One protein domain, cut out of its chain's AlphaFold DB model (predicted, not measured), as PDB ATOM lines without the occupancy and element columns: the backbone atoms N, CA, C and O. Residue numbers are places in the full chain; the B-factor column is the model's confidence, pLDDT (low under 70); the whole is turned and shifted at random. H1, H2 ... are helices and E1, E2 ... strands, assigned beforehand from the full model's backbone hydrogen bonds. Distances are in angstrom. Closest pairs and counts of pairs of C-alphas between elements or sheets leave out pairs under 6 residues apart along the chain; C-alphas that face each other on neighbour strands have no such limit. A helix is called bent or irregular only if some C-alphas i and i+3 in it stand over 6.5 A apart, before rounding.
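This is residues 82 to 300 of the 303 residues of the protein "GH18 domain-containing protein" of Peronospora effusa (UniProt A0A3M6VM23). Seven parallel strands form one sheet curled like part of a barrel, nearly closed where edge strands E2 and E3 come near each other without pairing. Helices cover its outside: H2 over E3 and E4, H8 over E6 and H10 over E7, while H6 lies farther out. The 219 printed residues hold ten named helices and seven named strands, in the order E1 E2 H1 E3 H2 E4 H3 H4 H5 E5 H6 H7 E6 H8 E7 H9 H10; across the sheet the strands run E2 E1 E7 E6 E5 E4 E3. The class is mixed, and the whole is compact, with a radius of gyration of the C-alphas of 16.8 A and spans of 48 by 42 by 32 A.

The strands are E2, residues 105 to 109; E1, 85 to 90, beginning at C-alpha 85 (163.896, 195.620, 218.736); E7, 280 to 283; E6, 244 to 249; E5, 203 to 207; E4, 166 to 172, 20.0 A long; and E3, 129 to 132. The helices are H1, 118 to 125; H2, 143 to 159, 24.0 A; H3, 173 to 176; H4, 178 to 181; H5, 195 to 199; H6, 215 to 227, 19.9 A; H7, 229 to 236; H8, 262 to 272, 14.9 A; H9, 285 to 291; and H10, 294 to 299, ending at C-alpha 299 (162.567, 201.707, 222.594).

The strongly twisted sheet is a folded sheet, bent back on itself: E2 E1 E7 face E5 E4 E3, with E6 as the hinge. N 107 and O 87 of E2 and E1 are 2.9 A apart, within hydrogen-bond range, as are N 247 and O 206 of E6 and E5 at 2.8 A. Strand-helix-strand units, parallel neighbour strands joined through helices, are E3 H2 E4, E5 H6 H7 E6 and E6 H8 E7, each with a right-handed crossover, and E4 H3 H4 H5 E5. H2 runs along the strands at a height over the sheet of 10.6 A. H8 and H10, on the same face, touch at Lys 269 and Ile 299, their closest C-alphas, 6.3 A apart. H1, H5, H7 and H9 only graze the sheet; H3 is over none of its strands; H4 is not on it. Every O i to N i+4 pair is within range in H1, H2, H8 and H10, against 7 of 9 in H6, 3 of 4 in H7, 0 of 1 in H5 and 0 of 3 in H9, where O i to N i+3 gives 2 of 2 in H5 and 2 of 4 in H9; H3 and H4 are too short.

The farthest C-alphas, of Gly 161 and Asp 216, are 49.6 A apart. The printed part has no cut; the long links are E1 to E2, H4 to H5 and E6 to H8. Mean pLDDT of the printed part is 93.3, with residues 113 to 116 under 70.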
ATOM      1  N   LYS A  82     158.369 189.727 222.849       97.69
ATOM      2  CA  LYS A  82     158.209 191.032 223.503       97.69
ATOM      3  C   LYS A  82     159.508 191.834 223.591       97.69
ATOM      4  O   LYS A  82     159.444 193.045 223.745       97.69
ATOM      5  N   ASP A  83     160.671 191.198 223.459       97.62
ATOM      6  CA  ASP A  83     162.005 191.798 223.586       97.62
ATOM      7  C   ASP A  83     162.675 192.067 222.220       97.62
ATOM      8  O   ASP A  83     163.785 192.606 222.148       97.62
ATOM      9  N   ARG A  84     161.970 191.818 221.102       97.81
ATOM     10  CA  ARG A  84     162.413 192.242 219.761       97.81
ATOM     11  C   ARG A  84     162.556 193.764 219.668       97.81
ATOM     12  O   ARG A  84     161.638 194.505 220.015       97.81
ATOM     13  N   THR A  85     163.685 194.233 219.154       97.94
ATOM     14  CA  THR A  85     163.896 195.620 218.736       97.94
ATOM     15  C   THR A  85     164.443 195.567 217.318       97.94
ATOM     16  O   THR A  85     165.602 195.191 217.127       97.94
ATOM     17  N   VAL A  86     163.587 195.866 216.342       97.62
ATOM     18  CA  VAL A  86     163.900 195.814 214.910       97.62
ATOM     19  C   VAL A  86     164.336 197.202 214.447       97.62
ATOM     20  O   VAL A  86     163.562 198.152 214.524       97.62
ATOM     21  N   ALA A  87     165.569 197.337 213.972       95.88
ATOM     22  CA  ALA A  87     166.081 198.587 213.423       95.88
ATOM     23  C   ALA A  87     166.216 198.480 211.902       95.88
ATOM     24  O   ALA A  87     167.033 197.698 211.408       95.88
ATOM     25  N   PHE A  88     165.452 199.283 211.160       94.50
ATOM     26  CA  PHE A  88     165.707 199.488 209.737       94.50
ATOM     27  C   PHE A  88     166.893 200.428 209.549       94.50
ATOM     28  O   PHE A  88     167.076 201.391 210.302       94.50
ATOM     29  N   TRP A  89     167.694 200.152 208.525       91.38
ATOM     30  CA  TRP A  89     168.946 200.845 208.275       91.38
ATOM     31  C   TRP A  89     169.148 201.115 206.791       91.38
ATOM     32  O   TRP A  89     169.102 200.206 205.960       91.38
ATOM     33  N   GLN A  90     169.399 202.374 206.450       87.75
ATOM     34  CA  GLN A  90     169.670 202.789 205.079       87.75
ATOM     35  C   GLN A  90     171.084 202.353 204.681       87.75
ATOM     36  O   GLN A  90     172.064 202.735 205.319       87.75
ATOM     37  N   SER A  91     171.195 201.565 203.610       77.94
ATOM     38  CA  SER A  91     172.453 200.950 203.142       77.94
ATOM     39  C   SER A  91     173.592 201.924 202.785       77.94
ATOM     40  O   SER A  91     174.736 201.496 202.647       77.94
ATOM     41  N   GLU A  92     173.311 203.225 202.672       75.56
ATOM     42  CA  GLU A  92     174.294 204.284 202.391       75.56
ATOM     43  C   GLU A  92     174.840 204.985 203.657       75.56
ATOM     44  O   GLU A  92     175.694 205.870 203.550       75.56
ATOM     45  N   VAL A  93     174.354 204.634 204.856       77.56
ATOM     46  CA  VAL A  93     174.584 205.406 206.090       77.56
ATOM     47  C   VAL A  93     175.375 204.608 207.132       77.56
ATOM     48  O   VAL A  93     174.866 203.665 207.728       77.56
ATOM     49  N   ALA A  94     176.601 205.058 207.416       78.75
ATOM     50  CA  ALA A  94     177.504 204.483 208.425       78.75
ATOM     51  C   ALA A  94     177.777 202.969 208.242       78.75
ATOM     52  O   ALA A  94     177.643 202.429 207.145       78.75
ATOM     53  N   GLY A  95     178.255 202.305 209.297       77.25
ATOM     54  CA  GLY A  95     178.527 200.867 209.327       77.25
ATOM     55  C   GLY A  95     177.861 200.187 210.523       77.25
ATOM     56  O   GLY A  95     177.423 200.845 211.471       77.25
ATOM     57  N   CYS A  96     177.792 198.853 210.490       78.19
ATOM     58  CA  CYS A  96     177.150 198.046 211.536       78.19
ATOM     59  C   CYS A  96     177.829 198.171 212.917       78.19
ATOM     60  O   CYS A  96     177.248 197.799 213.930       78.19
ATOM     61  N   ASP A  97     179.047 198.710 212.963       85.31
ATOM     62  CA  ASP A  97     179.784 199.084 214.172       85.31
ATOM     63  C   ASP A  97     179.155 200.258 214.945       85.31
ATOM     64  O   ASP A  97     179.503 200.484 216.101       85.31
ATOM     65  N   THR A  98     178.208 200.980 214.334       89.94
ATOM     66  CA  THR A  98     177.472 202.088 214.967       89.94
ATOM     67  C   THR A  98     176.101 201.694 215.529       89.94
ATOM     68  O   THR A  98     175.419 202.536 216.103       89.94
ATOM     69  N   VAL A  99     175.677 200.431 215.399       90.94
ATOM     70  CA  VAL A  99     174.342 199.979 215.833       90.94
ATOM     71  C   VAL A  99     174.234 199.966 217.366       90.94
ATOM     72  O   VAL A  99     175.106 199.397 218.024       90.94
ATOM     73  N   PRO A 100     173.171 200.541 217.966       93.38
ATOM     74  CA  PRO A 100     172.993 200.528 219.417       93.38
ATOM     75  C   PRO A 100     172.897 199.119 220.020       93.38
ATOM     76  O   PRO A 100     172.085 198.294 219.600       93.38
ATOM     77  N   GLU A 101     173.676 198.874 221.075       92.75
ATOM     78  CA  GLU A 101     173.560 197.680 221.918       92.75
ATOM     79  C   GLU A 101     172.126 197.537 222.462       92.75
ATOM     80  O   GLU A 101     171.588 198.473 223.056       92.75
ATOM     81  N   GLY A 102     171.502 196.377 222.228       94.00
ATOM     82  CA  GLY A 102     170.094 196.103 222.549       94.00
ATOM     83  C   GLY A 102     169.121 196.208 221.361       94.00
ATOM     84  O   GLY A 102     167.959 195.809 221.484       94.00
ATOM     85  N   VAL A 103     169.580 196.660 220.187       95.56
ATOM     86  CA  VAL A 103     168.952 196.276 218.910       95.56
ATOM     87  C   VAL A 103     169.140 194.768 218.738       95.56
ATOM     88  O   VAL A 103     170.254 194.268 218.874       95.56
ATOM     89  N   THR A 104     168.058 194.035 218.465       95.50
ATOM     90  CA  THR A 104     168.102 192.564 218.364       95.50
ATOM     91  C   THR A 104     167.880 192.038 216.954       95.50
ATOM     92  O   THR A 104     168.279 190.915 216.664       95.50
ATOM     93  N   HIS A 105     167.278 192.839 216.075       94.88
ATOM     94  CA  HIS A 105     167.075 192.513 214.666       94.88
ATOM     95  C   HIS A 105     167.398 193.747 213.821       94.88
ATOM     96  O   HIS A 105     167.090 194.873 214.215       94.88
ATOM     97  N   PHE A 106     168.033 193.544 212.671       92.12
ATOM     98  CA  PHE A 106     168.611 194.616 211.869       92.12
ATOM     99  C   PHE A 106     168.286 194.398 210.390       92.12
ATOM    100  O   PHE A 106     168.629 193.354 209.837       92.12
ATOM    101  N   VAL A 107     167.618 195.367 209.761       93.88
ATOM    102  CA  VAL A 107     167.065 195.237 208.404       93.88
ATOM    103  C   VAL A 107     167.736 196.242 207.467       93.88
ATOM    104  O   VAL A 107     167.643 197.452 207.666       93.88
ATOM    105  N   PHE A 108     168.420 195.745 206.435       90.56
ATOM    106  CA  PHE A 108     169.088 196.574 205.428       90.56
ATOM    107  C   PHE A 108     168.105 197.021 204.328       90.56
ATOM    108  O   PHE A 108     167.766 196.241 203.439       90.56
ATOM    109  N   GLY A 109     167.711 198.295 204.339       84.00
ATOM    110  CA  GLY A 109     166.945 198.922 203.258       84.00
ATOM    111  C   GLY A 109     167.852 199.366 202.095       84.00
ATOM    112  O   GLY A 109     168.828 200.096 202.306       84.00
ATOM    113  N   PHE A 110     167.612 198.987 200.837       82.44
ATOM    114  CA  PHE A 110     166.634 198.026 200.300       82.44
ATOM    115  C   PHE A 110     167.259 197.281 199.105       82.44
ATOM    116  O   PHE A 110     168.217 197.772 198.502       82.44
ATOM    117  N   ALA A 111     166.696 196.135 198.712       79.94
ATOM    118  CA  ALA A 111     167.115 195.384 197.526       79.94
ATOM    119  C   ALA A 111     165.918 195.052 196.619       79.94
ATOM    120  O   ALA A 111     164.949 194.442 197.060       79.94
ATOM    121  N   LEU A 112     165.996 195.413 195.332       74.88
ATOM    122  CA  LEU A 112     164.982 195.049 194.337       74.88
ATOM    123  C   LEU A 112     165.260 193.640 193.794       74.88
ATOM    124  O   LEU A 112     166.088 193.455 192.903       74.88
ATOM    125  N   VAL A 113     164.558 192.647 194.338       66.62
ATOM    126  CA  VAL A 113     164.741 191.218 194.028       66.62
ATOM    127  C   VAL A 113     164.075 190.857 192.688       66.62
ATOM    128  O   VAL A 113     162.997 190.267 192.658       66.62
ATOM    129  N   MET A 114     164.691 191.256 191.567       56.03
ATOM    130  CA  MET A 114     164.192 190.961 190.206       56.03
ATOM    131  C   MET A 114     165.130 190.119 189.324       56.03
ATOM    132  O   MET A 114     164.665 189.600 188.309       56.03
ATOM    133  N   GLU A 115     166.409 189.953 189.682       47.84
ATOM    134  CA  GLU A 115     167.368 189.125 188.921       47.84
ATOM    135  C   GLU A 115     168.033 188.051 189.802       47.84
ATOM    136  O   GLU A 115     168.042 186.874 189.434       47.84
ATOM    137  N   GLU A 116     168.522 188.395 190.999       59.62
ATOM    138  CA  GLU A 116     168.910 187.409 192.015       59.62
ATOM    139  C   GLU A 116     167.707 186.821 192.771       59.62
ATOM    140  O   GLU A 116     166.709 187.493 193.016       59.62
ATOM    141  N   SER A 117     167.828 185.569 193.229       77.75
ATOM    142  CA  SER A 117     166.848 184.966 194.137       77.75
ATOM    143  C   SER A 117     167.100 185.341 195.603       77.75
ATOM    144  O   SER A 117     168.241 185.543 196.027       77.75
ATOM    145  N   ALA A 118     166.030 185.318 196.402       84.06
ATOM    146  CA  ALA A 118     166.043 185.364 197.869       84.06
ATOM    147  C   ALA A 118     167.203 184.557 198.497       84.06
ATOM    148  O   ALA A 118     168.025 185.081 199.251       84.06
ATOM    149  N   VAL A 119     167.314 183.285 198.103       88.69
ATOM    150  CA  VAL A 119     168.348 182.340 198.554       88.69
ATOM    151  C   VAL A 119     169.764 182.826 198.226       88.69
ATOM    152  O   VAL A 119     170.675 182.668 199.041       88.69
ATOM    153  N   ALA A 120     169.968 183.415 197.044       89.75
ATOM    154  CA  ALA A 120     171.277 183.890 196.609       89.75
ATOM    155  C   ALA A 120     171.753 185.092 197.438       89.75
ATOM    156  O   ALA A 120     172.930 185.143 197.794       89.75
ATOM    157  N   LEU A 121     170.854 186.014 197.800       88.50
ATOM    158  CA  LEU A 121     171.174 187.151 198.672       88.50
ATOM    159  C   LEU A 121     171.593 186.680 200.071       88.50
ATOM    160  O   LEU A 121     172.680 187.040 200.529       88.50
ATOM    161  N   LEU A 122     170.800 185.807 200.703       90.31
ATOM    162  CA  LEU A 122     171.111 185.261 202.031       90.31
ATOM    163  C   LEU A 122     172.426 184.478 202.026       90.31
ATOM    164  O   LEU A 122     173.273 184.688 202.887       90.31
ATOM    165  N   THR A 123     172.659 183.647 201.008       90.25
ATOM    166  CA  THR A 123     173.907 182.871 200.885       90.25
ATOM    167  C   THR A 123     175.135 183.768 200.673       90.25
ATOM    168  O   THR A 123     176.201 183.503 201.231       90.25
ATOM    169  N   LYS A 124     175.001 184.835 199.872       90.31
ATOM    170  CA  LYS A 124     176.090 185.756 199.501       90.31
ATOM    171  C   LYS A 124     176.494 186.688 200.642       90.31
ATOM    172  O   LYS A 124     177.687 186.914 200.833       90.31
ATOM    173  N   PHE A 125     175.519 187.223 201.375       89.25
ATOM    174  CA  PHE A 125     175.743 188.223 202.426       89.25
ATOM    175  C   PHE A 125     175.644 187.666 203.853       89.25
ATOM    176  O   PHE A 125     176.057 188.347 204.786       89.25
ATOM    177  N   ARG A 126     175.179 186.419 204.017       90.56
ATOM    178  CA  ARG A 126     174.922 185.753 205.309       90.56
ATOM    179  C   ARG A 126     173.910 186.498 206.180       90.56
ATOM    180  O   ARG A 126     174.112 186.632 207.380       90.56
ATOM    181  N   PHE A 127     172.829 186.969 205.564       91.50
ATOM    182  CA  PHE A 127     171.669 187.456 206.306       91.50
ATOM    183  C   PHE A 127     170.898 186.280 206.918       91.50
ATOM    184  O   PHE A 127     170.730 185.245 206.271       91.50
ATOM    185  N   ASP A 128     170.395 186.458 208.138       93.25
ATOM    186  CA  ASP A 128     169.557 185.474 208.835       93.25
ATOM    187  C   ASP A 128     168.103 185.436 208.324       93.25
ATOM    188  O   ASP A 128     167.310 184.627 208.798       93.25
ATOM    189  N   GLY A 129     167.719 186.294 207.372       93.81
ATOM    190  CA  GLY A 129     166.350 186.368 206.869       93.81
ATOM    191  C   GLY A 129     166.109 187.429 205.795       93.81
ATOM    192  O   GLY A 129     167.041 188.082 205.325       93.81
ATOM    193  N   LEU A 130     164.837 187.579 205.424       94.56
ATOM    194  CA  LEU A 130     164.308 188.597 204.515       94.56
ATOM    195  C   LEU A 130     163.143 189.344 205.152       94.56
ATOM    196  O   LEU A 130     162.375 188.769 205.917       94.56
ATOM    197  N   ASP A 131     162.976 190.589 204.731       96.31
ATOM    198  CA  ASP A 131     161.806 191.407 205.012       96.31
ATOM    199  C   ASP A 131     161.105 191.773 203.694       96.31
ATOM    200  O   ASP A 131     161.777 191.985 202.677       96.31
ATOM    201  N   LEU A 132     159.768 191.787 203.689       95.56
ATOM    202  CA  LEU A 132     158.954 192.168 202.535       95.56
ATOM    203  C   LEU A 132     158.176 193.458 202.809       95.56
ATOM    204  O   LEU A 132     157.046 193.422 203.297       95.56
ATOM    205  N   ASP A 133     158.752 194.568 202.363       95.06
ATOM    206  CA  ASP A 133     158.081 195.857 202.198       95.06
ATOM    207  C   ASP A 133     157.460 195.953 200.784       95.06
ATOM    208  O   ASP A 133     158.049 196.467 199.830       95.06
ATOM    209  N   ASP A 134     156.278 195.349 200.604       93.38
ATOM    210  CA  ASP A 134     155.442 195.574 199.414       93.38
ATOM    211  C   ASP A 134     154.727 196.921 199.606       93.38
ATOM    212  O   ASP A 134     153.730 196.967 200.313       93.38
ATOM    213  N   GLU A 135     155.169 198.012 198.976       92.38
ATOM    214  CA  GLU A 135     154.491 199.326 199.069       92.38
ATOM    215  C   GLU A 135     153.257 199.484 198.138       92.38
ATOM    216  O   GLU A 135     152.720 200.583 197.957       92.38
ATOM    217  N   THR A 136     152.764 198.426 197.478       95.12
ATOM    218  CA  THR A 136     151.636 198.585 196.539       95.12
ATOM    219  C   THR A 136     150.288 198.747 197.248       95.12
ATOM    220  O   THR A 136     149.920 197.974 198.133       95.12
ATOM    221  N   VAL A 137     149.497 199.731 196.811       95.19
ATOM    222  CA  VAL A 137     148.204 200.106 197.416       95.19
ATOM    223  C   VAL A 137     147.077 200.209 196.384       95.19
ATOM    224  O   VAL A 137     147.317 200.282 195.172       95.19
ATOM    225  N   GLY A 138     145.827 200.206 196.858       94.12
ATOM    226  CA  GLY A 138     144.635 200.344 196.022       94.12
ATOM    227  C   GLY A 138     144.604 199.328 194.877       94.12
ATOM    228  O   GLY A 138     144.849 198.140 195.072       94.12
ATOM    229  N   ALA A 139     144.357 199.799 193.653       94.25
ATOM    230  CA  ALA A 139     144.279 198.953 192.457       94.25
ATOM    231  C   ALA A 139     145.614 198.309 192.012       94.25
ATOM    232  O   ALA A 139     145.612 197.528 191.060       94.25
ATOM    233  N   GLN A 140     146.747 198.638 192.647       95.94
ATOM    234  CA  GLN A 140     148.039 197.977 192.398       95.94
ATOM    235  C   GLN A 140     148.304 196.822 193.374       95.94
ATOM    236  O   GLN A 140     149.102 195.929 193.072       95.94
ATOM    237  N   PHE A 141     147.642 196.821 194.533       96.44
ATOM    238  CA  PHE A 141     147.765 195.756 195.519       96.44
ATOM    239  C   PHE A 141     147.075 194.468 195.054       96.44
ATOM    240  O   PHE A 141     146.081 194.491 194.328       96.44
ATOM    241  N   SER A 142     147.586 193.320 195.498       96.88
ATOM    242  CA  SER A 142     146.923 192.031 195.318       96.88
ATOM    243  C   SER A 142     147.309 191.092 196.457       96.88
ATOM    244  O   SER A 142     148.426 190.585 196.493       96.88
ATOM    245  N   ALA A 143     146.359 190.829 197.360       96.81
ATOM    246  CA  ALA A 143     146.549 189.925 198.494       96.81
ATOM    247  C   ALA A 143     147.071 188.543 198.061       96.81
ATOM    248  O   ALA A 143     148.021 188.034 198.648       96.81
ATOM    249  N   ASP A 144     146.510 187.970 196.990       97.81
ATOM    250  CA  ASP A 144     146.942 186.674 196.453       97.81
ATOM    251  C   ASP A 144     148.384 186.710 195.915       97.81
ATOM    252  O   ASP A 144     149.114 185.727 196.048       97.81
ATOM    253  N   ARG A 145     148.830 187.844 195.353       96.25
ATOM    254  CA  ARG A 145     150.217 188.033 194.897       96.25
ATOM    255  C   ARG A 145     151.182 188.133 196.077       96.25
ATOM    256  O   ARG A 145     152.214 187.472 196.053       96.25
ATOM    257  N   THR A 146     150.858 188.927 197.097       96.50
ATOM    258  CA  THR A 146     151.717 189.128 198.278       96.50
ATOM    259  C   THR A 146     151.824 187.840 199.108       96.50
ATOM    260  O   THR A 146     152.927 187.426 199.463       96.50
ATOM    261  N   VAL A 147     150.710 187.120 199.310       98.12
ATOM    262  CA  VAL A 147     150.702 185.778 199.931       98.12
ATOM    263  C   VAL A 147     151.463 184.763 199.073       98.12
ATOM    264  O   VAL A 147     152.282 184.012 199.598       98.12
ATOM    265  N   GLY A 148     151.242 184.753 197.754       96.50
ATOM    266  CA  GLY A 148     151.940 183.858 196.829       96.50
ATOM    267  C   GLY A 148     153.455 184.082 196.792       96.50
ATOM    268  O   GLY A 148     154.209 183.114 196.731       96.50
ATOM    269  N   LEU A 149     153.905 185.337 196.889       94.62
ATOM    270  CA  LEU A 149     155.320 185.705 196.964       94.62
ATOM    271  C   LEU A 149     155.967 185.232 198.272       94.62
ATOM    272  O   LEU A 149     157.032 184.612 198.231       94.62
ATOM    273  N   LEU A 150     155.333 185.484 199.421       96.19
ATOM    274  CA  LEU A 150     155.843 185.037 200.723       96.19
ATOM    275  C   LEU A 150     155.889 183.509 200.812       96.19
ATOM    276  O   LEU A 150     156.898 182.950 201.243       96.19
ATOM    277  N   LYS A 151     154.854 182.831 200.304       96.81
ATOM    278  CA  LYS A 151     154.836 181.375 200.173       96.81
ATOM    279  C   LYS A 151     155.997 180.861 199.314       96.81
ATOM    280  O   LYS A 151     156.768 180.031 199.782       96.81
ATOM    281  N   ALA A 152     156.145 181.365 198.087       94.69
ATOM    282  CA  ALA A 152     157.202 180.920 197.176       94.69
ATOM    283  C   ALA A 152     158.609 181.224 197.722       94.69
ATOM    284  O   ALA A 152     159.536 180.441 197.524       94.69
ATOM    285  N   THR A 153     158.765 182.332 198.455       94.31
ATOM    286  CA  THR A 153     160.000 182.672 199.175       94.31
ATOM    287  C   THR A 153     160.304 181.643 200.264       94.31
ATOM    288  O   THR A 153     161.419 181.125 200.292       94.31
ATOM    289  N   ARG A 154     159.328 181.289 201.114       94.88
ATOM    290  CA  ARG A 154     159.490 180.247 202.144       94.88
ATOM    291  C   ARG A 154     159.842 178.891 201.524       94.88
ATOM    292  O   ARG A 154     160.853 178.310 201.898       94.88
ATOM    293  N   GLU A 155     159.088 178.442 200.519       94.25
ATOM    294  CA  GLU A 155     159.345 177.176 199.812       94.25
ATOM    295  C   GLU A 155     160.750 177.142 199.172       94.25
ATOM    296  O   GLU A 155     161.430 176.117 199.228       94.25
ATOM    297  N   ALA A 156     161.233 178.263 198.620       93.38
ATOM    298  CA  ALA A 156     162.584 178.369 198.063       93.38
ATOM    299  C   ALA A 156     163.693 178.376 199.135       93.38
ATOM    300  O   ALA A 156     164.760 177.800 198.909       93.38
ATOM    301  N   LEU A 157     163.461 179.008 200.292       92.69
ATOM    302  CA  LEU A 157     164.385 178.980 201.433       92.69
ATOM    303  C   LEU A 157     164.495 177.566 202.013       92.69
ATOM    304  O   LEU A 157     165.606 177.067 202.197       92.69
ATOM    305  N   ASP A 158     163.361 176.896 202.214       92.94
ATOM    306  CA  ASP A 158     163.298 175.536 202.748       92.94
ATOM    307  C   ASP A 158     163.955 174.527 201.791       92.94
ATOM    308  O   ASP A 158     164.771 173.706 202.218       92.94
ATOM    309  N   ALA A 159     163.700 174.640 200.480       93.25
ATOM    310  CA  ALA A 159     164.348 173.822 199.448       93.25
ATOM    311  C   ALA A 159     165.871 174.051 199.347       93.25
ATOM    312  O   ALA A 159     166.605 173.153 198.930       93.25
ATOM    313  N   ALA A 160     166.361 175.227 199.753       92.56
ATOM    314  CA  ALA A 160     167.787 175.528 199.874       92.56
ATOM    315  C   ALA A 160     168.409 175.063 201.208       92.56
ATOM    316  O   ALA A 160     169.614 175.221 201.405       92.56
ATOM    317  N   GLY A 161     167.613 174.500 202.125       92.19
ATOM    318  CA  GLY A 161     168.042 174.091 203.466       92.19
ATOM    319  C   GLY A 161     168.067 175.221 204.503       92.19
ATOM    320  O   GLY A 161     168.465 174.986 205.641       92.19
ATOM    321  N   ASN A 162     167.611 176.425 204.149       91.06
ATOM    322  CA  ASN A 162     167.555 177.598 205.024       91.06
ATOM    323  C   ASN A 162     166.242 177.643 205.834       91.06
ATOM    324  O   ASN A 162     165.611 178.689 205.950       91.06
ATOM    325  N   THR A 163     165.830 176.510 206.412       91.25
ATOM    326  CA  THR A 163     164.542 176.345 207.125       91.25
ATOM    327  C   THR A 163     164.431 177.125 208.440       91.25
ATOM    328  O   THR A 163     163.385 177.122 209.087       91.25
ATOM    329  N   SER A 164     165.510 177.789 208.860       91.19
ATOM    330  CA  SER A 164     165.540 178.721 209.988       91.19
ATOM    331  C   SER A 164     165.789 180.176 209.593       91.19
ATOM    332  O   SER A 164     165.930 181.012 210.483       91.19
ATOM    333  N   ALA A 165     165.812 180.491 208.292       93.50
ATOM    334  CA  ALA A 165     165.832 181.873 207.836       93.50
ATOM    335  C   ALA A 165     164.510 182.566 208.187       93.50
ATOM    336  O   ALA A 165     163.430 182.016 207.951       93.50
ATOM    337  N   LEU A 166     164.602 183.774 208.731       95.62
ATOM    338  CA  LEU A 166     163.449 184.594 209.077       95.62
ATOM    339  C   LEU A 166     162.795 185.153 207.807       95.62
ATOM    340  O   LEU A 166     163.482 185.486 206.838       95.62
ATOM    341  N   LEU A 167     161.473 185.284 207.820       96.38
ATOM    342  CA  LEU A 167     160.719 186.003 206.797       96.38
ATOM    343  C   LEU A 167     159.735 186.948 207.486       96.38
ATOM    344  O   LEU A 167     158.868 186.486 208.221       96.38
ATOM    345  N   THR A 168     159.862 188.249 207.265       98.12
ATOM    346  CA  THR A 168     158.982 189.277 207.844       98.12
ATOM    347  C   THR A 168     158.237 190.050 206.756       98.12
ATOM    348  O   THR A 168     158.539 189.926 205.568       98.12
ATOM    349  N   TYR A 169     157.193 190.777 207.146       98.31
ATOM    350  CA  TYR A 169     156.359 191.574 206.243       98.31
ATOM    351  C   TYR A 169     156.022 192.911 206.895       98.31
ATOM    352  O   TYR A 169     155.515 192.933 208.023       98.31
ATOM    353  N   ASP A 170     156.259 193.996 206.169       98.00
ATOM    354  CA  ASP A 170     155.927 195.347 206.601       98.00
ATOM    355  C   ASP A 170     154.516 195.714 206.131       98.00
ATOM    356  O   ASP A 170     154.153 195.591 204.957       98.00
ATOM    357  N   ALA A 171     153.686 196.136 207.084       97.94
ATOM    358  CA  ALA A 171     152.280 196.432 206.861       97.94
ATOM    359  C   ALA A 171     151.955 197.864 207.281       97.94
ATOM    360  O   ALA A 171     152.293 198.282 208.391       97.94
ATOM    361  N   TYR A 172     151.238 198.611 206.441       97.31
ATOM    362  CA  TYR A 172     150.792 199.958 206.796       97.31
ATOM    363  C   TYR A 172     149.900 199.925 208.043       97.31
ATOM    364  O   TYR A 172     149.065 199.031 208.202       97.31
ATOM    365  N   PHE A 173     150.024 200.949 208.896       96.81
ATOM    366  CA  PHE A 173     149.254 201.115 210.136       96.81
ATOM    367  C   PHE A 173     147.782 200.684 210.030       96.81
ATOM    368  O   PHE A 173     147.277 199.981 210.902       96.81
ATOM    369  N   THR A 174     147.100 201.086 208.956       95.50
ATOM    370  CA  THR A 174     145.656 200.909 208.764       95.50
ATOM    371  C   THR A 174     145.246 199.601 208.081       95.50
ATOM    372  O   THR A 174     144.047 199.354 207.973       95.50
ATOM    373  N   GLU A 175     146.174 198.724 207.668       96.44
ATOM    374  CA  GLU A 175     145.810 197.433 207.047       96.44
ATOM    375  C   GLU A 175     145.000 196.534 207.989       96.44
ATOM    376  O   GLU A 175     144.151 195.762 207.537       96.44
ATOM    377  N   GLY A 176     145.259 196.645 209.297       95.19
ATOM    378  CA  GLY A 176     144.560 195.893 210.334       95.19
ATOM    379  C   GLY A 176     143.115 196.337 210.575       95.19
ATOM    380  O   GLY A 176     142.309 195.554 211.085       95.19
ATOM    381  N   ASP A 177     142.770 197.569 210.198       95.62
ATOM    382  CA  ASP A 177     141.470 198.180 210.464       95.62
ATOM    383  C   ASP A 177     140.536 198.031 209.261       95.62
ATOM    384  O   ASP A 177     140.653 198.734 208.258       95.62
ATOM    385  N   THR A 178     139.560 197.126 209.371       93.75
ATOM    386  CA  THR A 178     138.582 196.872 208.304       93.75
ATOM    387  C   THR A 178     137.663 198.055 208.020       93.75
ATOM    388  O   THR A 178     137.171 198.167 206.896       93.75
ATOM    389  N   SER A 179     137.454 198.953 208.989       93.56
ATOM    390  CA  SER A 179     136.646 200.162 208.799       93.56
ATOM    391  C   SER A 179     137.378 201.224 207.979       93.56
ATOM    392  O   SER A 179     136.732 201.970 207.248       93.56
ATOM    393  N   VAL A 180     138.715 201.235 208.032       93.25
ATOM    394  CA  VAL A 180     139.554 202.087 207.181       93.25
ATOM    395  C   VAL A 180     139.851 201.392 205.857       93.25
ATOM    396  O   VAL A 180     139.552 201.936 204.805       93.25
ATOM    397  N   CYS A 181     140.393 200.173 205.862       93.50
ATOM    398  CA  CYS A 181     140.938 199.555 204.652       93.50
ATOM    399  C   CYS A 181     139.897 199.254 203.555       93.50
ATOM    400  O   CYS A 181     140.276 199.131 202.387       93.50
ATOM    401  N   THR A 182     138.607 199.161 203.916       93.94
ATOM    402  CA  THR A 182     137.481 198.972 202.981       93.94
ATOM    403  C   THR A 182     136.726 200.262 202.630       93.94
ATOM    404  O   THR A 182     135.801 200.214 201.816       93.94
ATOM    405  N   ALA A 183     137.099 201.413 203.204       94.75
ATOM    406  CA  ALA A 183     136.423 202.684 202.967       94.75
ATOM    407  C   ALA A 183     136.620 203.175 201.521       94.75
ATOM    408  O   ALA A 183     137.719 203.126 200.962       94.75
ATOM    409  N   ALA A 184     135.557 203.704 200.910       93.31
ATOM    410  CA  ALA A 184     135.618 204.235 199.545       93.31
ATOM    411  C   ALA A 184     136.516 205.484 199.459       93.31
ATOM    412  O   ALA A 184     137.118 205.763 198.424       93.31
ATOM    413  N   GLU A 185     136.617 206.208 200.571       93.06
ATOM    414  CA  GLU A 185     137.388 207.426 200.774       93.06
ATOM    415  C   GLU A 185     138.903 207.162 200.800       93.06
ATOM    416  O   GLU A 185     139.675 208.017 200.365       93.06
ATOM    417  N   SER A 186     139.338 205.984 201.266       90.56
ATOM    418  CA  SER A 186     140.756 205.607 201.346       90.56
ATOM    419  C   SER A 186     141.220 204.692 200.212       90.56
ATOM    420  O   SER A 186     142.421 204.614 199.977       90.56
ATOM    421  N   ALA A 187     140.308 204.029 199.489       88.75
ATOM    422  CA  ALA A 187     140.592 202.928 198.553       88.75
ATOM    423  C   ALA A 187     141.634 203.206 197.442       88.75
ATOM    424  O   ALA A 187     142.128 202.271 196.810       88.75
ATOM    425  N   ALA A 188     141.990 204.468 197.184       89.75
ATOM    426  CA  ALA A 188     143.081 204.838 196.278       89.75
ATOM    427  C   ALA A 188     144.490 204.687 196.897       89.75
ATOM    428  O   ALA A 188     145.467 204.581 196.157       89.75
ATOM    429  N   TYR A 189     144.596 204.696 198.228       89.75
ATOM    430  CA  TYR A 189     145.841 204.652 199.005       89.75
ATOM    431  C   TYR A 189     145.670 203.830 200.303       89.75
ATOM    432  O   TYR A 189     146.194 204.168 201.359       89.75
ATOM    433  N   SER A 190     144.897 202.743 200.238       92.06
ATOM    434  CA  SER A 190     144.777 201.751 201.312       92.06
ATOM    435  C   SER A 190     144.760 200.332 200.750       92.06
ATOM    436  O   SER A 190     144.590 200.116 199.546       92.06
ATOM    437  N   ARG A 191     144.932 199.355 201.639       95.56
ATOM    438  CA  ARG A 191     144.720 197.923 201.402       95.56
ATOM    439  C   ARG A 191     144.361 197.248 202.723       95.56
ATOM    440  O   ARG A 191     144.685 197.783 203.776       95.56
ATOM    441  N   CYS A 192     143.692 196.101 202.669       96.56
ATOM    442  CA  CYS A 192     143.391 195.300 203.856       96.56
ATOM    443  C   CYS A 192     144.458 194.227 204.070       96.56
ATOM    444  O   CYS A 192     144.904 193.618 203.095       96.56
ATOM    445  N   PHE A 193     144.805 193.967 205.331       98.00
ATOM    446  CA  PHE A 193     145.852 193.016 205.688       98.00
ATOM    447  C   PHE A 193     145.536 191.600 205.164       98.00
ATOM    448  O   PHE A 193     144.494 191.028 205.511       98.00
ATOM    449  N   PRO A 194     146.414 190.994 204.346       97.31
ATOM    450  CA  PRO A 194     146.186 189.672 203.773       97.31
ATOM    451  C   PRO A 194     146.507 188.563 204.791       97.31
ATOM    452  O   PRO A 194     147.535 187.907 204.680       97.31
ATOM    453  N   THR A 195     145.628 188.313 205.771       97.25
ATOM    454  CA  THR A 195     145.871 187.447 206.958       97.25
ATOM    455  C   THR A 195     146.580 186.105 206.724       97.25
ATOM    456  O   THR A 195     147.310 185.653 207.603       97.25
ATOM    457  N   LYS A 196     146.447 185.488 205.544       98.00
ATOM    458  CA  LYS A 196     147.208 184.288 205.147       98.00
ATOM    459  C   LYS A 196     148.731 184.463 205.120       98.00
ATOM    460  O   LYS A 196     149.433 183.461 205.118       98.00
ATOM    461  N   VAL A 197     149.278 185.682 205.118       98.12
ATOM    462  CA  VAL A 197     150.740 185.877 205.225       98.12
ATOM    463  C   VAL A 197     151.303 185.305 206.528       98.12
ATOM    464  O   VAL A 197     152.434 184.827 206.535       98.12
ATOM    465  N   LEU A 198     150.483 185.243 207.587       98.00
ATOM    466  CA  LEU A 198     150.807 184.622 208.878       98.00
ATOM    467  C   LEU A 198     151.043 183.096 208.798       98.00
ATOM    468  O   LEU A 198     151.467 182.500 209.781       98.00
ATOM    469  N   GLU A 199     150.783 182.456 207.652       97.25
ATOM    470  CA  GLU A 199     151.178 181.064 207.379       97.25
ATOM    471  C   GLU A 199     152.671 180.937 206.988       97.25
ATOM    472  O   GLU A 199     153.208 179.831 207.018       97.25
ATOM    473  N   TYR A 200     153.341 182.040 206.612       97.44
ATOM    474  CA  TYR A 200     154.684 182.036 205.994       97.44
ATOM    475  C   TYR A 200     155.717 182.939 206.699       97.44
ATOM    476  O   TYR A 200     156.922 182.665 206.599       97.44
ATOM    477  N   VAL A 201     155.264 183.993 207.395       97.94
ATOM    478  CA  VAL A 201     156.119 184.962 208.112       97.94
ATOM    479  C   VAL A 201     156.328 184.613 209.589       97.94
ATOM    480  O   VAL A 201     155.434 184.092 210.251       97.94
ATOM    481  N   ASP A 202     157.498 184.964 210.119       97.69
ATOM    482  CA  ASP A 202     157.863 184.832 211.533       97.69
ATOM    483  C   ASP A 202     157.223 185.939 212.405       97.69
ATOM    484  O   ASP A 202     156.902 185.702 213.574       97.69
ATOM    485  N   TRP A 203     157.032 187.144 211.847       98.38
ATOM    486  CA  TRP A 203     156.173 188.222 212.370       98.38
ATOM    487  C   TRP A 203     155.908 189.306 211.299       98.38
ATOM    488  O   TRP A 203     156.511 189.309 210.226       98.38
ATOM    489  N   VAL A 204     155.002 190.235 211.612       98.62
ATOM    490  CA  VAL A 204     154.673 191.445 210.837       98.62
ATOM    491  C   VAL A 204     155.253 192.673 211.542       98.62
ATOM    492  O   VAL A 204     155.128 192.772 212.765       98.62
ATOM    493  N   ASN A 205     155.833 193.636 210.826       98.62
ATOM    494  CA  ASN A 205     156.100 194.952 211.411       98.62
ATOM    495  C   ASN A 205     154.961 195.910 211.036       98.62
ATOM    496  O   ASN A 205     154.699 196.165 209.862       98.62
ATOM    497  N   ILE A 206     154.241 196.419 212.039       98.56
ATOM    498  CA  ILE A 206     153.156 197.380 211.813       98.56
ATOM    499  C   ILE A 206     153.788 198.766 211.697       98.56
ATOM    500  O   ILE A 206     154.194 199.343 212.706       98.56
ATOM    501  N   MET A 207     153.852 199.309 210.483       97.88
ATOM    502  CA  MET A 207     154.357 200.648 210.184       97.88
ATOM    503  C   MET A 207     153.401 201.722 210.730       97.88
ATOM    504  O   MET A 207     152.601 202.296 209.989       97.88
ATOM    505  N   ALA A 208     153.449 201.990 212.039       97.62
ATOM    506  CA  ALA A 208     152.615 202.975 212.732       97.62
ATOM    507  C   ALA A 208     153.155 204.407 212.557       97.62
ATOM    508  O   ALA A 208     153.432 205.139 213.506       97.62
ATOM    509  N   TYR A 209     153.321 204.798 211.296       96.62
ATOM    510  CA  TYR A 209     153.823 206.091 210.844       96.62
ATOM    511  C   TYR A 209     153.291 206.417 209.439       96.62
ATOM    512  O   TYR A 209     152.502 205.654 208.888       96.62
ATOM    513  N   ASN A 210     153.678 207.566 208.867       93.94
ATOM    514  CA  ASN A 210     153.170 208.055 207.576       93.94
ATOM    515  C   ASN A 210     151.619 208.075 207.522       93.94
ATOM    516  O   ASN A 210     151.016 207.729 206.509       93.94
ATOM    517  N   ILE A 211     150.947 208.451 208.618       92.25
ATOM    518  CA  ILE A 211     149.478 208.374 208.698       92.25
ATOM    519  C   ILE A 211     148.815 209.586 208.030       92.25
ATOM    520  O   ILE A 211     148.042 209.430 207.089       92.25
ATOM    521  N   ASP A 212     149.135 210.797 208.492       94.06
ATOM    522  CA  ASP A 212     148.592 212.053 207.961       94.06
ATOM    523  C   ASP A 212     149.711 213.093 207.792       94.06
ATOM    524  O   ASP A 212     150.783 212.989 208.390       94.06
ATOM    525  N   LYS A 213     149.476 214.091 206.941       94.19
ATOM    526  CA  LYS A 213     150.362 215.236 206.692       94.19
ATOM    527  C   LYS A 213     150.033 216.431 207.587       94.19
ATOM    528  O   LYS A 213     150.870 217.326 207.700       94.19
ATOM    529  N   ASP A 214     148.847 216.461 208.192       95.94
ATOM    530  CA  ASP A 214     148.508 217.394 209.260       95.94
ATOM    531  C   ASP A 214     149.016 216.886 210.618       95.94
ATOM    532  O   ASP A 214     148.802 215.733 210.997       95.94
ATOM    533  N   ASN A 215     149.697 217.761 211.360       94.81
ATOM    534  CA  ASN A 215     150.378 217.374 212.594       94.81
ATOM    535  C   ASN A 215     149.405 217.041 213.730       94.81
ATOM    536  O   ASN A 215     149.651 216.092 214.475       94.81
ATOM    537  N   ASP A 216     148.324 217.812 213.869       96.94
ATOM    538  CA  ASP A 216     147.366 217.647 214.964       96.94
ATOM    539  C   ASP A 216     146.505 216.395 214.729       96.94
ATOM    540  O   ASP A 216     146.264 215.617 215.655       96.94
ATOM    541  N   THR A 217     146.129 216.140 213.473       97.19
ATOM    542  CA  THR A 217     145.429 214.922 213.036       97.19
ATOM    543  C   THR A 217     146.291 213.676 213.242       97.19
ATOM    544  O   THR A 217     145.838 212.721 213.875       97.19
ATOM    545  N   ALA A 218     147.554 213.692 212.798       96.62
ATOM    546  CA  ALA A 218     148.480 212.584 213.029       96.62
ATOM    547  C   ALA A 218     148.683 212.322 214.533       96.62
ATOM    548  O   ALA A 218     148.548 211.186 214.984       96.62
ATOM    549  N   ALA A 219     148.924 213.368 215.334       97.00
ATOM    550  CA  ALA A 219     149.091 213.249 216.784       97.00
ATOM    551  C   ALA A 219     147.850 212.673 217.491       97.00
ATOM    552  O   ALA A 219     147.998 211.860 218.408       97.00
ATOM    553  N   ALA A 220     146.642 213.045 217.058       98.12
ATOM    554  CA  ALA A 220     145.396 212.502 217.593       98.12
ATOM    555  C   ALA A 220     145.214 211.009 217.266       98.12
ATOM    556  O   ALA A 220     144.803 210.242 218.137       98.12
ATOM    557  N   ILE A 221     145.560 210.577 216.047       97.50
ATOM    558  CA  ILE A 221     145.512 209.157 215.660       97.50
ATOM    559  C   ILE A 221     146.564 208.356 216.441       97.50
ATOM    560  O   ILE A 221     146.245 207.310 217.009       97.50
ATOM    561  N   TYR A 222     147.792 208.872 216.541       98.06
ATOM    562  CA  TYR A 222     148.881 208.241 217.287       98.06
ATOM    563  C   TYR A 222     148.536 208.014 218.771       98.06
ATOM    564  O   TYR A 222     148.774 206.926 219.295       98.06
ATOM    565  N   ALA A 223     147.918 209.002 219.428       98.12
ATOM    566  CA  ALA A 223     147.470 208.903 220.821       98.12
ATOM    567  C   ALA A 223     146.216 208.024 221.022       98.12
ATOM    568  O   ALA A 223     145.914 207.627 222.143       98.12
ATOM    569  N   ALA A 224     145.470 207.708 219.958       98.06
ATOM    570  CA  ALA A 224     144.339 206.780 220.017       98.06
ATOM    571  C   ALA A 224     144.744 205.317 219.750       98.06
ATOM    572  O   ALA A 224     144.042 204.406 220.194       98.06
ATOM    573  N   ALA A 225     145.864 205.097 219.048       98.00
ATOM    574  CA  ALA A 225     146.241 203.846 218.383       98.00
ATOM    575  C   ALA A 225     146.068 202.566 219.221       98.00
ATOM    576  O   ALA A 225     145.512 201.587 218.722       98.00
ATOM    577  N   VAL A 226     146.483 202.581 220.494       97.50
ATOM    578  CA  VAL A 226     146.375 201.436 221.425       97.50
ATOM    579  C   VAL A 226     144.928 200.964 221.592       97.50
ATOM    580  O   VAL A 226     144.664 199.764 221.640       97.50
ATOM    581  N   ASN A 227     143.979 201.900 221.621       96.94
ATOM    582  CA  ASN A 227     142.557 201.635 221.838       96.94
ATOM    583  C   ASN A 227     141.746 201.551 220.530       96.94
ATOM    584  O   ASN A 227     140.553 201.254 220.575       96.94
ATOM    585  N   THR A 228     142.368 201.816 219.374       96.25
ATOM    586  CA  THR A 228     141.719 201.803 218.054       96.25
ATOM    587  C   THR A 228     142.414 200.831 217.101       96.25
ATOM    588  O   THR A 228     142.043 199.660 217.022       96.25
ATOM    589  N   THR A 229     143.437 201.282 216.382       96.81
ATOM    590  CA  THR A 229     144.031 200.542 215.267       96.81
ATOM    591  C   THR A 229     144.828 199.325 215.732       96.81
ATOM    592  O   THR A 229     144.743 198.276 215.097       96.81
ATOM    593  N   PHE A 230     145.529 199.387 216.872       97.81
ATOM    594  CA  PHE A 230     146.171 198.198 217.444       97.81
ATOM    595  C   PHE A 230     145.130 197.181 217.933       97.81
ATOM    596  O   PHE A 230     145.294 195.989 217.690       97.81
ATOM    597  N   ALA A 231     144.005 197.618 218.510       96.19
ATOM    598  CA  ALA A 231     142.901 196.716 218.854       96.19
ATOM    599  C   ALA A 231     142.287 196.032 217.608       96.19
ATOM    600  O   ALA A 231     141.950 194.845 217.657       96.19
ATOM    601  N   ALA A 232     142.213 196.733 216.470       97.31
ATOM    602  CA  ALA A 232     141.819 196.139 215.190       97.31
ATOM    603  C   ALA A 232     142.857 195.122 214.670       97.31
ATOM    604  O   ALA A 232     142.486 194.005 214.302       97.31
ATOM    605  N   TRP A 233     144.155 195.437 214.746       98.19
ATOM    606  CA  TRP A 233     145.243 194.486 214.465       98.19
ATOM    607  C   TRP A 233     145.163 193.216 215.311       98.19
ATOM    608  O   TRP A 233     145.334 192.121 214.777       98.19
ATOM    609  N   GLY A 234     144.805 193.331 216.592       96.56
ATOM    610  CA  GLY A 234     144.557 192.180 217.463       96.56
ATOM    611  C   GLY A 234     143.512 191.206 216.905       96.56
ATOM    612  O   GLY A 234     143.614 190.003 217.137       96.56
ATOM    613  N   THR A 235     142.558 191.684 216.098       95.00
ATOM    614  CA  THR A 235     141.596 190.821 215.392       95.00
ATOM    615  C   THR A 235     142.249 190.081 214.221       95.00
ATOM    616  O   THR A 235     142.050 188.875 214.084       95.00
ATOM    617  N   GLN A 236     143.070 190.760 213.410       96.31
ATOM    618  CA  GLN A 236     143.756 190.136 212.267       96.31
ATOM    619  C   GLN A 236     144.811 189.105 212.683       96.31
ATOM    620  O   GLN A 236     144.989 188.089 212.015       96.31
ATOM    621  N   LEU A 237     145.491 189.357 213.803       97.56
ATOM    622  CA  LEU A 237     146.511 188.485 214.390       97.56
ATOM    623  C   LEU A 237     145.905 187.303 215.176       97.56
ATOM    624  O   LEU A 237     146.629 186.581 215.861       97.56
ATOM    625  N   GLY A 238     144.577 187.119 215.154       95.38
ATOM    626  CA  GLY A 238     143.890 186.064 215.909       95.38
ATOM    627  C   GLY A 238     144.061 186.178 217.431       95.38
ATOM    628  O   GLY A 238     144.026 185.168 218.131       95.38
ATOM    629  N   GLY A 239     144.295 187.391 217.940       94.94
ATOM    630  CA  GLY A 239     144.644 187.685 219.331       94.94
ATOM    631  C   GLY A 239     146.133 187.542 219.674       94.94
ATOM    632  O   GLY A 239     146.513 187.831 220.807       94.94
ATOM    633  N   ASN A 240     146.990 187.114 218.740       96.44
ATOM    634  CA  ASN A 240     148.393 186.802 219.014       96.44
ATOM    635  C   ASN A 240     149.354 187.945 218.631       96.44
ATOM    636  O   ASN A 240     150.019 187.900 217.596       96.44
ATOM    637  N   PHE A 241     149.484 188.950 219.501       97.44
ATOM    638  CA  PHE A 241     150.415 190.068 219.291       97.44
ATOM    639  C   PHE A 241     151.901 189.676 219.265       97.44
ATOM    640  O   PHE A 241     152.714 190.476 218.815       97.44
ATOM    641  N   SER A 242     152.292 188.457 219.659       98.00
ATOM    642  CA  SER A 242     153.683 187.990 219.508       98.00
ATOM    643  C   SER A 242     154.126 187.869 218.038       98.00
ATOM    644  O   SER A 242     155.326 187.813 217.755       98.00
ATOM    645  N   LEU A 243     153.165 187.902 217.107       97.75
ATOM    646  CA  LEU A 243     153.365 187.965 215.659       97.75
ATOM    647  C   LEU A 243     153.443 189.400 215.105       97.75
ATOM    648  O   LEU A 243     153.457 189.551 213.886       97.75
ATOM    649  N   ALA A 244     153.488 190.446 215.942       98.25
ATOM    650  CA  ALA A 244     153.573 191.830 215.473       98.25
ATOM    651  C   ALA A 244     154.533 192.713 216.287       98.25
ATOM    652  O   ALA A 244     154.429 192.785 217.513       98.25
ATOM    653  N   THR A 245     155.415 193.445 215.602       98.75
ATOM    654  CA  THR A 245     156.139 194.584 216.192       98.75
ATOM    655  C   THR A 245     155.367 195.883 215.951       98.75
ATOM    656  O   THR A 245     154.655 196.020 214.951       98.75
ATOM    657  N   ILE A 246     155.521 196.860 216.848       98.62
ATOM    658  CA  ILE A 246     155.009 198.223 216.649       98.62
ATOM    659  C   ILE A 246     156.133 199.109 216.105       98.62
ATOM    660  O   ILE A 246     157.083 199.430 216.824       98.62
ATOM    661  N   GLY A 247     156.032 199.473 214.828       97.94
ATOM    662  CA  GLY A 247     156.993 200.297 214.099       97.94
ATOM    663  C   GLY A 247     156.710 201.790 214.202       97.94
ATOM    664  O   GLY A 247     155.573 202.219 214.040       97.94
ATOM    665  N   LEU A 248     157.744 202.599 214.423       97.50
ATOM    666  CA  LEU A 248     157.664 204.066 214.451       97.50
ATOM    667  C   LEU A 248     158.669 204.697 213.476       97.50
ATOM    668  O   LEU A 248     159.717 204.110 213.219       97.50
ATOM    669  N   CYS A 249     158.396 205.908 212.981       95.62
ATOM    670  CA  CYS A 249     159.383 206.687 212.223       95.62
ATOM    671  C   CYS A 249     160.000 207.811 213.059       95.62
ATOM    672  O   CYS A 249     159.360 208.342 213.972       95.62
ATOM    673  N   VAL A 250     161.226 208.205 212.707       87.38
ATOM    674  CA  VAL A 250     161.938 209.334 213.325       87.38
ATOM    675  C   VAL A 250     162.516 210.290 212.294       87.38
ATOM    676  O   VAL A 250     163.143 209.878 211.321       87.38
ATOM    677  N   GLU A 251     162.330 211.585 212.550       79.81
ATOM    678  CA  GLU A 251     162.902 212.694 211.781       79.81
ATOM    679  C   GLU A 251     162.797 212.513 210.253       79.81
ATOM    680  O   GLU A 251     161.704 212.341 209.720       79.81
ATOM    681  N   GLY A 252     163.929 212.540 209.536       74.38
ATOM    682  CA  GLY A 252     164.005 212.327 208.087       74.38
ATOM    683  C   GLY A 252     163.774 210.882 207.623       74.38
ATOM    684  O   GLY A 252     163.851 210.628 206.425       74.38
ATOM    685  N   GLY A 253     163.514 209.945 208.540       80.75
ATOM    686  CA  GLY A 253     163.013 208.604 208.234       80.75
ATOM    687  C   GLY A 253     161.507 208.595 207.955       80.75
ATOM    688  O   GLY A 253     161.027 207.753 207.204       80.75
ATOM    689  N   CYS A 254     160.751 209.562 208.485       89.69
ATOM    690  CA  CYS A 254     159.342 209.737 208.142       89.69
ATOM    691  C   CYS A 254     159.208 210.208 206.682       89.69
ATOM    692  O   CYS A 254     159.710 211.273 206.319       89.69
ATOM    693  N   ALA A 255     158.514 209.439 205.836       87.81
ATOM    694  CA  ALA A 255     158.345 209.773 204.419       87.81
ATOM    695  C   ALA A 255     157.367 210.946 204.220       87.81
ATOM    696  O   ALA A 255     157.546 211.767 203.315       87.81
ATOM    697  N   TYR A 256     156.347 211.053 205.078       89.69
ATOM    698  CA  TYR A 256     155.533 212.258 205.235       89.69
ATOM    699  C   TYR A 256     154.850 212.315 206.607       89.69
ATOM    700  O   TYR A 256     154.651 211.295 207.262       89.69
ATOM    701  N   GLY A 257     154.442 213.522 207.009       91.06
ATOM    702  CA  GLY A 257     153.861 213.761 208.331       91.06
ATOM    703  C   GLY A 257     154.900 213.744 209.456       91.06
ATOM    704  O   GLY A 257     156.095 213.572 209.200       91.06
ATOM    705  N   PRO A 258     154.472 213.954 210.709       94.06
ATOM    706  CA  PRO A 258     155.303 213.700 211.875       94.06
ATOM    707  C   PRO A 258     155.299 212.204 212.229       94.06
ATOM    708  O   PRO A 258     154.318 211.500 211.981       94.06
ATOM    709  N   GLY A 259     156.356 211.736 212.889       95.19
ATOM    710  CA  GLY A 259     156.309 210.497 213.671       95.19
ATOM    711  C   GLY A 259     155.551 210.682 214.999       95.19
ATOM    712  O   GLY A 259     155.187 211.810 215.354       95.19
ATOM    713  N   PRO A 260     155.311 209.599 215.757       96.56
ATOM    714  CA  PRO A 260     154.774 209.694 217.113       96.56
ATOM    715  C   PRO A 260     155.718 210.495 218.028       96.56
ATOM    716  O   PRO A 260     156.938 210.461 217.883       96.56
ATOM    717  N   ASN A 261     155.161 211.227 218.997       95.25
ATOM    718  CA  ASN A 261     155.962 211.973 219.973       95.25
ATOM    719  C   ASN A 261     156.443 211.071 221.128       95.25
ATOM    720  O   ASN A 261     155.892 209.997 221.351       95.25
ATOM    721  N   ALA A 262     157.428 211.528 221.907       96.31
ATOM    722  CA  ALA A 262     158.051 210.738 222.976       96.31
ATOM    723  C   ALA A 262     157.070 210.156 224.022       96.31
ATOM    724  O   ALA A 262     157.321 209.070 224.540       96.31
ATOM    725  N   THR A 263     155.948 210.828 224.313       97.44
ATOM    726  CA  THR A 263     154.910 210.297 225.218       97.44
ATOM    727  C   THR A 263     154.192 209.107 224.589       97.44
ATOM    728  O   THR A 263     154.039 208.074 225.232       97.44
ATOM    729  N   VAL A 264     153.813 209.224 223.311       98.06
ATOM    730  CA  VAL A 264     153.203 208.124 222.549       98.06
ATOM    731  C   VAL A 264     154.183 206.961 222.392       98.06
ATOM    732  O   VAL A 264     153.801 205.814 222.582       98.06
ATOM    733  N   ILE A 265     155.459 207.235 222.102       98.25
ATOM    734  CA  ILE A 265     156.493 206.196 221.972       98.25
ATOM    735  C   ILE A 265     156.659 205.416 223.287       98.25
ATOM    736  O   ILE A 265     156.824 204.198 223.254       98.25
ATOM    737  N   ALA A 266     156.570 206.085 224.441       98.12
ATOM    738  CA  ALA A 266     156.592 205.421 225.743       98.12
ATOM    739  C   ALA A 266     155.349 204.539 225.978       98.12
ATOM    740  O   ALA A 266     155.499 203.397 226.409       98.12
ATOM    741  N   GLU A 267     154.149 205.022 225.639       98.25
ATOM    742  CA  GLU A 267     152.896 204.252 225.724       98.25
ATOM    743  C   GLU A 267     152.911 203.031 224.787       98.25
ATOM    744  O   GLU A 267     152.578 201.917 225.190       98.25
ATOM    745  N   TRP A 268     153.368 203.205 223.546       98.44
ATOM    746  CA  TRP A 268     153.510 202.121 222.573       98.44
ATOM    747  C   TRP A 268     154.574 201.107 222.991       98.44
ATOM    748  O   TRP A 268     154.377 199.913 222.781       98.44
ATOM    749  N   LYS A 269     155.663 201.545 223.640       98.31
ATOM    750  CA  LYS A 269     156.629 200.633 224.266       98.31
ATOM    751  C   LYS A 269     155.971 199.841 225.397       98.31
ATOM    752  O   LYS A 269     156.108 198.623 225.419       98.31
ATOM    753  N   GLU A 270     155.239 200.484 226.306       98.00
ATOM    754  CA  GLU A 270     154.526 199.776 227.380       98.00
ATOM    755  C   GLU A 270     153.507 198.770 226.821       98.00
ATOM    756  O   GLU A 270     153.407 197.660 227.336       98.00
ATOM    757  N   PHE A 271     152.817 199.102 225.726       98.12
ATOM    758  CA  PHE A 271     151.943 198.175 225.006       98.12
ATOM    759  C   PHE A 271     152.714 197.010 224.360       98.12
ATOM    760  O   PHE A 271     152.361 195.852 224.557       98.12
ATOM    761  N   ALA A 272     153.768 197.271 223.589       98.12
ATOM    762  CA  ALA A 272     154.433 196.250 222.777       98.12
ATOM    763  C   ALA A 272     155.380 195.318 223.559       98.12
ATOM    764  O   ALA A 272     155.742 194.251 223.058       98.12
ATOM    765  N   ARG A 273     155.779 195.711 224.779       97.31
ATOM    766  CA  ARG A 273     156.633 194.927 225.693       97.31
ATOM    767  C   ARG A 273     155.846 194.022 226.663       97.31
ATOM    768  O   ARG A 273     156.456 193.408 227.536       97.31
ATOM    769  N   GLN A 274     154.517 193.927 226.542       96.88
ATOM    770  CA  GLN A 274     153.695 193.049 227.392       96.88
ATOM    771  C   GLN A 274     153.967 191.558 227.123       96.88
ATOM    772  O   GLN A 274     154.393 191.166 226.035       96.88
ATOM    773  N   ASP A 275     153.704 190.705 228.115       96.31
ATOM    774  CA  ASP A 275     153.827 189.254 227.946       96.31
ATOM    775  C   ASP A 275     152.847 188.754 226.872       96.31
ATOM    776  O   ASP A 275     151.635 188.922 226.981       96.31
ATOM    777  N   GLY A 276     153.390 188.132 225.820       96.06
ATOM    778  CA  GLY A 276     152.627 187.694 224.646       96.06
ATOM    779  C   GLY A 276     152.539 188.716 223.505       96.06
ATOM    780  O   GLY A 276     151.891 188.419 222.504       96.06
ATOM    781  N   HIS A 277     153.182 189.885 223.616       98.19
ATOM    782  CA  HIS A 277     153.312 190.867 222.530       98.19
ATOM    783  C   HIS A 277     154.662 190.718 221.796       98.19
ATOM    784  O   HIS A 277     155.490 189.894 222.188       98.19
ATOM    785  N   GLY A 278     154.853 191.418 220.672       97.56
ATOM    786  CA  GLY A 278     155.911 191.125 219.693       97.56
ATOM    787  C   GLY A 278     157.023 192.167 219.530       97.56
ATOM    788  O   GLY A 278     157.834 191.997 218.620       97.56
ATOM    789  N   GLY A 279     157.104 193.181 220.403       98.38
ATOM    790  CA  GLY A 279     158.228 194.125 220.473       98.38
ATOM    791  C   GLY A 279     158.099 195.381 219.598       98.38
ATOM    792  O   GLY A 279     157.030 195.707 219.089       98.38
ATOM    793  N   MET A 280     159.198 196.124 219.447       98.62
ATOM    794  CA  MET A 280     159.228 197.437 218.776       98.62
ATOM    795  C   MET A 280     160.039 197.400 217.475       98.62
ATOM    796  O   MET A 280     161.012 196.650 217.368       98.62
ATOM    797  N   MET A 281     159.687 198.265 216.525       98.19
ATOM    798  CA  MET A 281     160.423 198.512 215.281       98.19
ATOM    799  C   MET A 281     160.669 200.023 215.085       98.19
ATOM    800  O   MET A 281     159.920 200.850 215.610       98.19
ATOM    801  N   ILE A 282     161.729 200.402 214.364       97.38
ATOM    802  CA  ILE A 282     162.006 201.800 213.999       97.38
ATOM    803  C   ILE A 282     162.515 201.965 212.558       97.38
ATOM    804  O   ILE A 282     163.486 201.319 212.153       97.38
ATOM    805  N   TYR A 283     161.895 202.893 211.820       94.94
ATOM    806  CA  TYR A 283     162.264 203.293 210.460       94.94
ATOM    807  C   TYR A 283     162.777 204.751 210.396       94.94
ATOM    808  O   TYR A 283     162.029 205.710 210.587       94.94
ATOM    809  N   ALA A 284     164.054 205.013 210.134       91.50
ATOM    810  CA  ALA A 284     165.191 204.097 210.105       91.50
ATOM    811  C   ALA A 284     166.201 204.584 211.146       91.50
ATOM    812  O   ALA A 284     166.562 205.759 211.131       91.50
ATOM    813  N   ALA A 285     166.677 203.701 212.028       93.00
ATOM    814  CA  ALA A 285     167.612 204.055 213.104       93.00
ATOM    815  C   ALA A 285     168.892 204.733 212.577       93.00
ATOM    816  O   ALA A 285     169.507 205.541 213.271       93.00
ATOM    817  N   SER A 286     169.260 204.458 211.321       91.56
ATOM    818  CA  SER A 286     170.377 205.101 210.625       91.56
ATOM    819  C   SER A 286     170.271 206.629 210.529       91.56
ATOM    820  O   SER A 286     171.297 207.288 210.374       91.56
ATOM    821  N   THR A 287     169.078 207.231 210.616       91.75
ATOM    822  CA  THR A 287     168.952 208.702 210.599       91.75
ATOM    823  C   THR A 287     169.450 209.340 211.897       91.75
ATOM    824  O   THR A 287     169.964 210.456 211.864       91.75
ATOM    825  N   GLU A 288     169.400 208.614 213.019       92.62
ATOM    826  CA  GLU A 288     169.782 209.111 214.345       92.62
ATOM    827  C   GLU A 288     171.291 209.012 214.656       92.62
ATOM    828  O   GLU A 288     171.727 209.412 215.739       92.62
ATOM    829  N   VAL A 289     172.109 208.494 213.727       91.56
ATOM    830  CA  VAL A 289     173.562 208.263 213.910       91.56
ATOM    831  C   VAL A 289     174.304 209.527 214.373       91.56
ATOM    832  O   VAL A 289     175.275 209.444 215.122       91.56
ATOM    833  N   ALA A 290     173.852 210.708 213.941       91.31
ATOM    834  CA  ALA A 290     174.462 211.987 214.303       91.31
ATOM    835  C   ALA A 290     174.149 212.453 215.740       91.31
ATOM    836  O   ALA A 290     174.861 213.319 216.252       91.31
ATOM    837  N   GLU A 291     173.117 211.895 216.383       92.62
ATOM    838  CA  GLU A 291     172.612 212.321 217.701       92.62
ATOM    839  C   GLU A 291     172.741 211.231 218.787       92.62
ATOM    840  O   GLU A 291     172.233 211.392 219.894       92.62
ATOM    841  N   ASP A 292     173.453 210.137 218.490       92.88
ATOM    842  CA  ASP A 292     173.603 208.948 219.346       92.88
ATOM    843  C   ASP A 292     172.272 208.236 219.677       92.88
ATOM    844  O   ASP A 292     172.062 207.721 220.778       92.88
ATOM    845  N   PHE A 293     171.391 208.137 218.674       94.06
ATOM    846  CA  PHE A 293     170.231 207.234 218.678       94.06
ATOM    847  C   PHE A 293     169.208 207.443 219.818       94.06
ATOM    848  O   PHE A 293     168.793 206.458 220.443       94.06
ATOM    849  N   PRO A 294     168.781 208.685 220.131       95.56
ATOM    850  CA  PRO A 294     167.945 208.972 221.298       95.56
ATOM    851  C   PRO A 294     166.623 208.188 221.324       95.56
ATOM    852  O   PRO A 294     166.216 207.718 222.391       95.56
ATOM    853  N   VAL A 295     165.961 207.993 220.181       96.56
ATOM    854  CA  VAL A 295     164.685 207.275 220.089       96.56
ATOM    855  C   VAL A 295     164.895 205.769 219.984       96.56
ATOM    856  O   VAL A 295     164.250 205.044 220.745       96.56
ATOM    857  N   THR A 296     165.820 205.272 219.150       96.31
ATOM    858  CA  THR A 296     166.160 203.832 219.114       96.31
ATOM    859  C   THR A 296     166.534 203.339 220.515       96.31
ATOM    860  O   THR A 296     165.973 202.355 220.997       96.31
ATOM    861  N   ARG A 297     167.402 204.065 221.237       96.69
ATOM    862  CA  ARG A 297     167.762 203.742 222.630       96.69
ATOM    863  C   ARG A 297     166.566 203.809 223.582       96.69
ATOM    864  O   ARG A 297     166.505 203.019 224.520       96.69
ATOM    865  N   SER A 298     165.593 204.693 223.341       96.75
ATOM    866  CA  SER A 298     164.374 204.762 224.157       96.75
ATOM    867  C   SER A 298     163.483 203.519 224.016       96.75
ATOM    868  O   SER A 298     162.870 203.109 225.006       96.75
ATOM    869  N   ILE A 299     163.437 202.873 222.841       97.25
ATOM    870  CA  ILE A 299     162.567 201.707 222.594       97.25
ATOM    871  C   ILE A 299     163.196 200.351 222.924       97.25
ATOM    872  O   ILE A 299     162.442 199.410 223.175       97.25
ATOM    873  N   ILE A 300     164.527 200.243 222.984       96.75
ATOM    874  CA  ILE A 300     165.270 199.016 223.345       96.75
ATOM    875  C   ILE A 300     164.752 198.393 224.658       96.75
ATOM    876  O   ILE A 300     164.398 199.113 225.600       96.75
TER     877      ILE A 300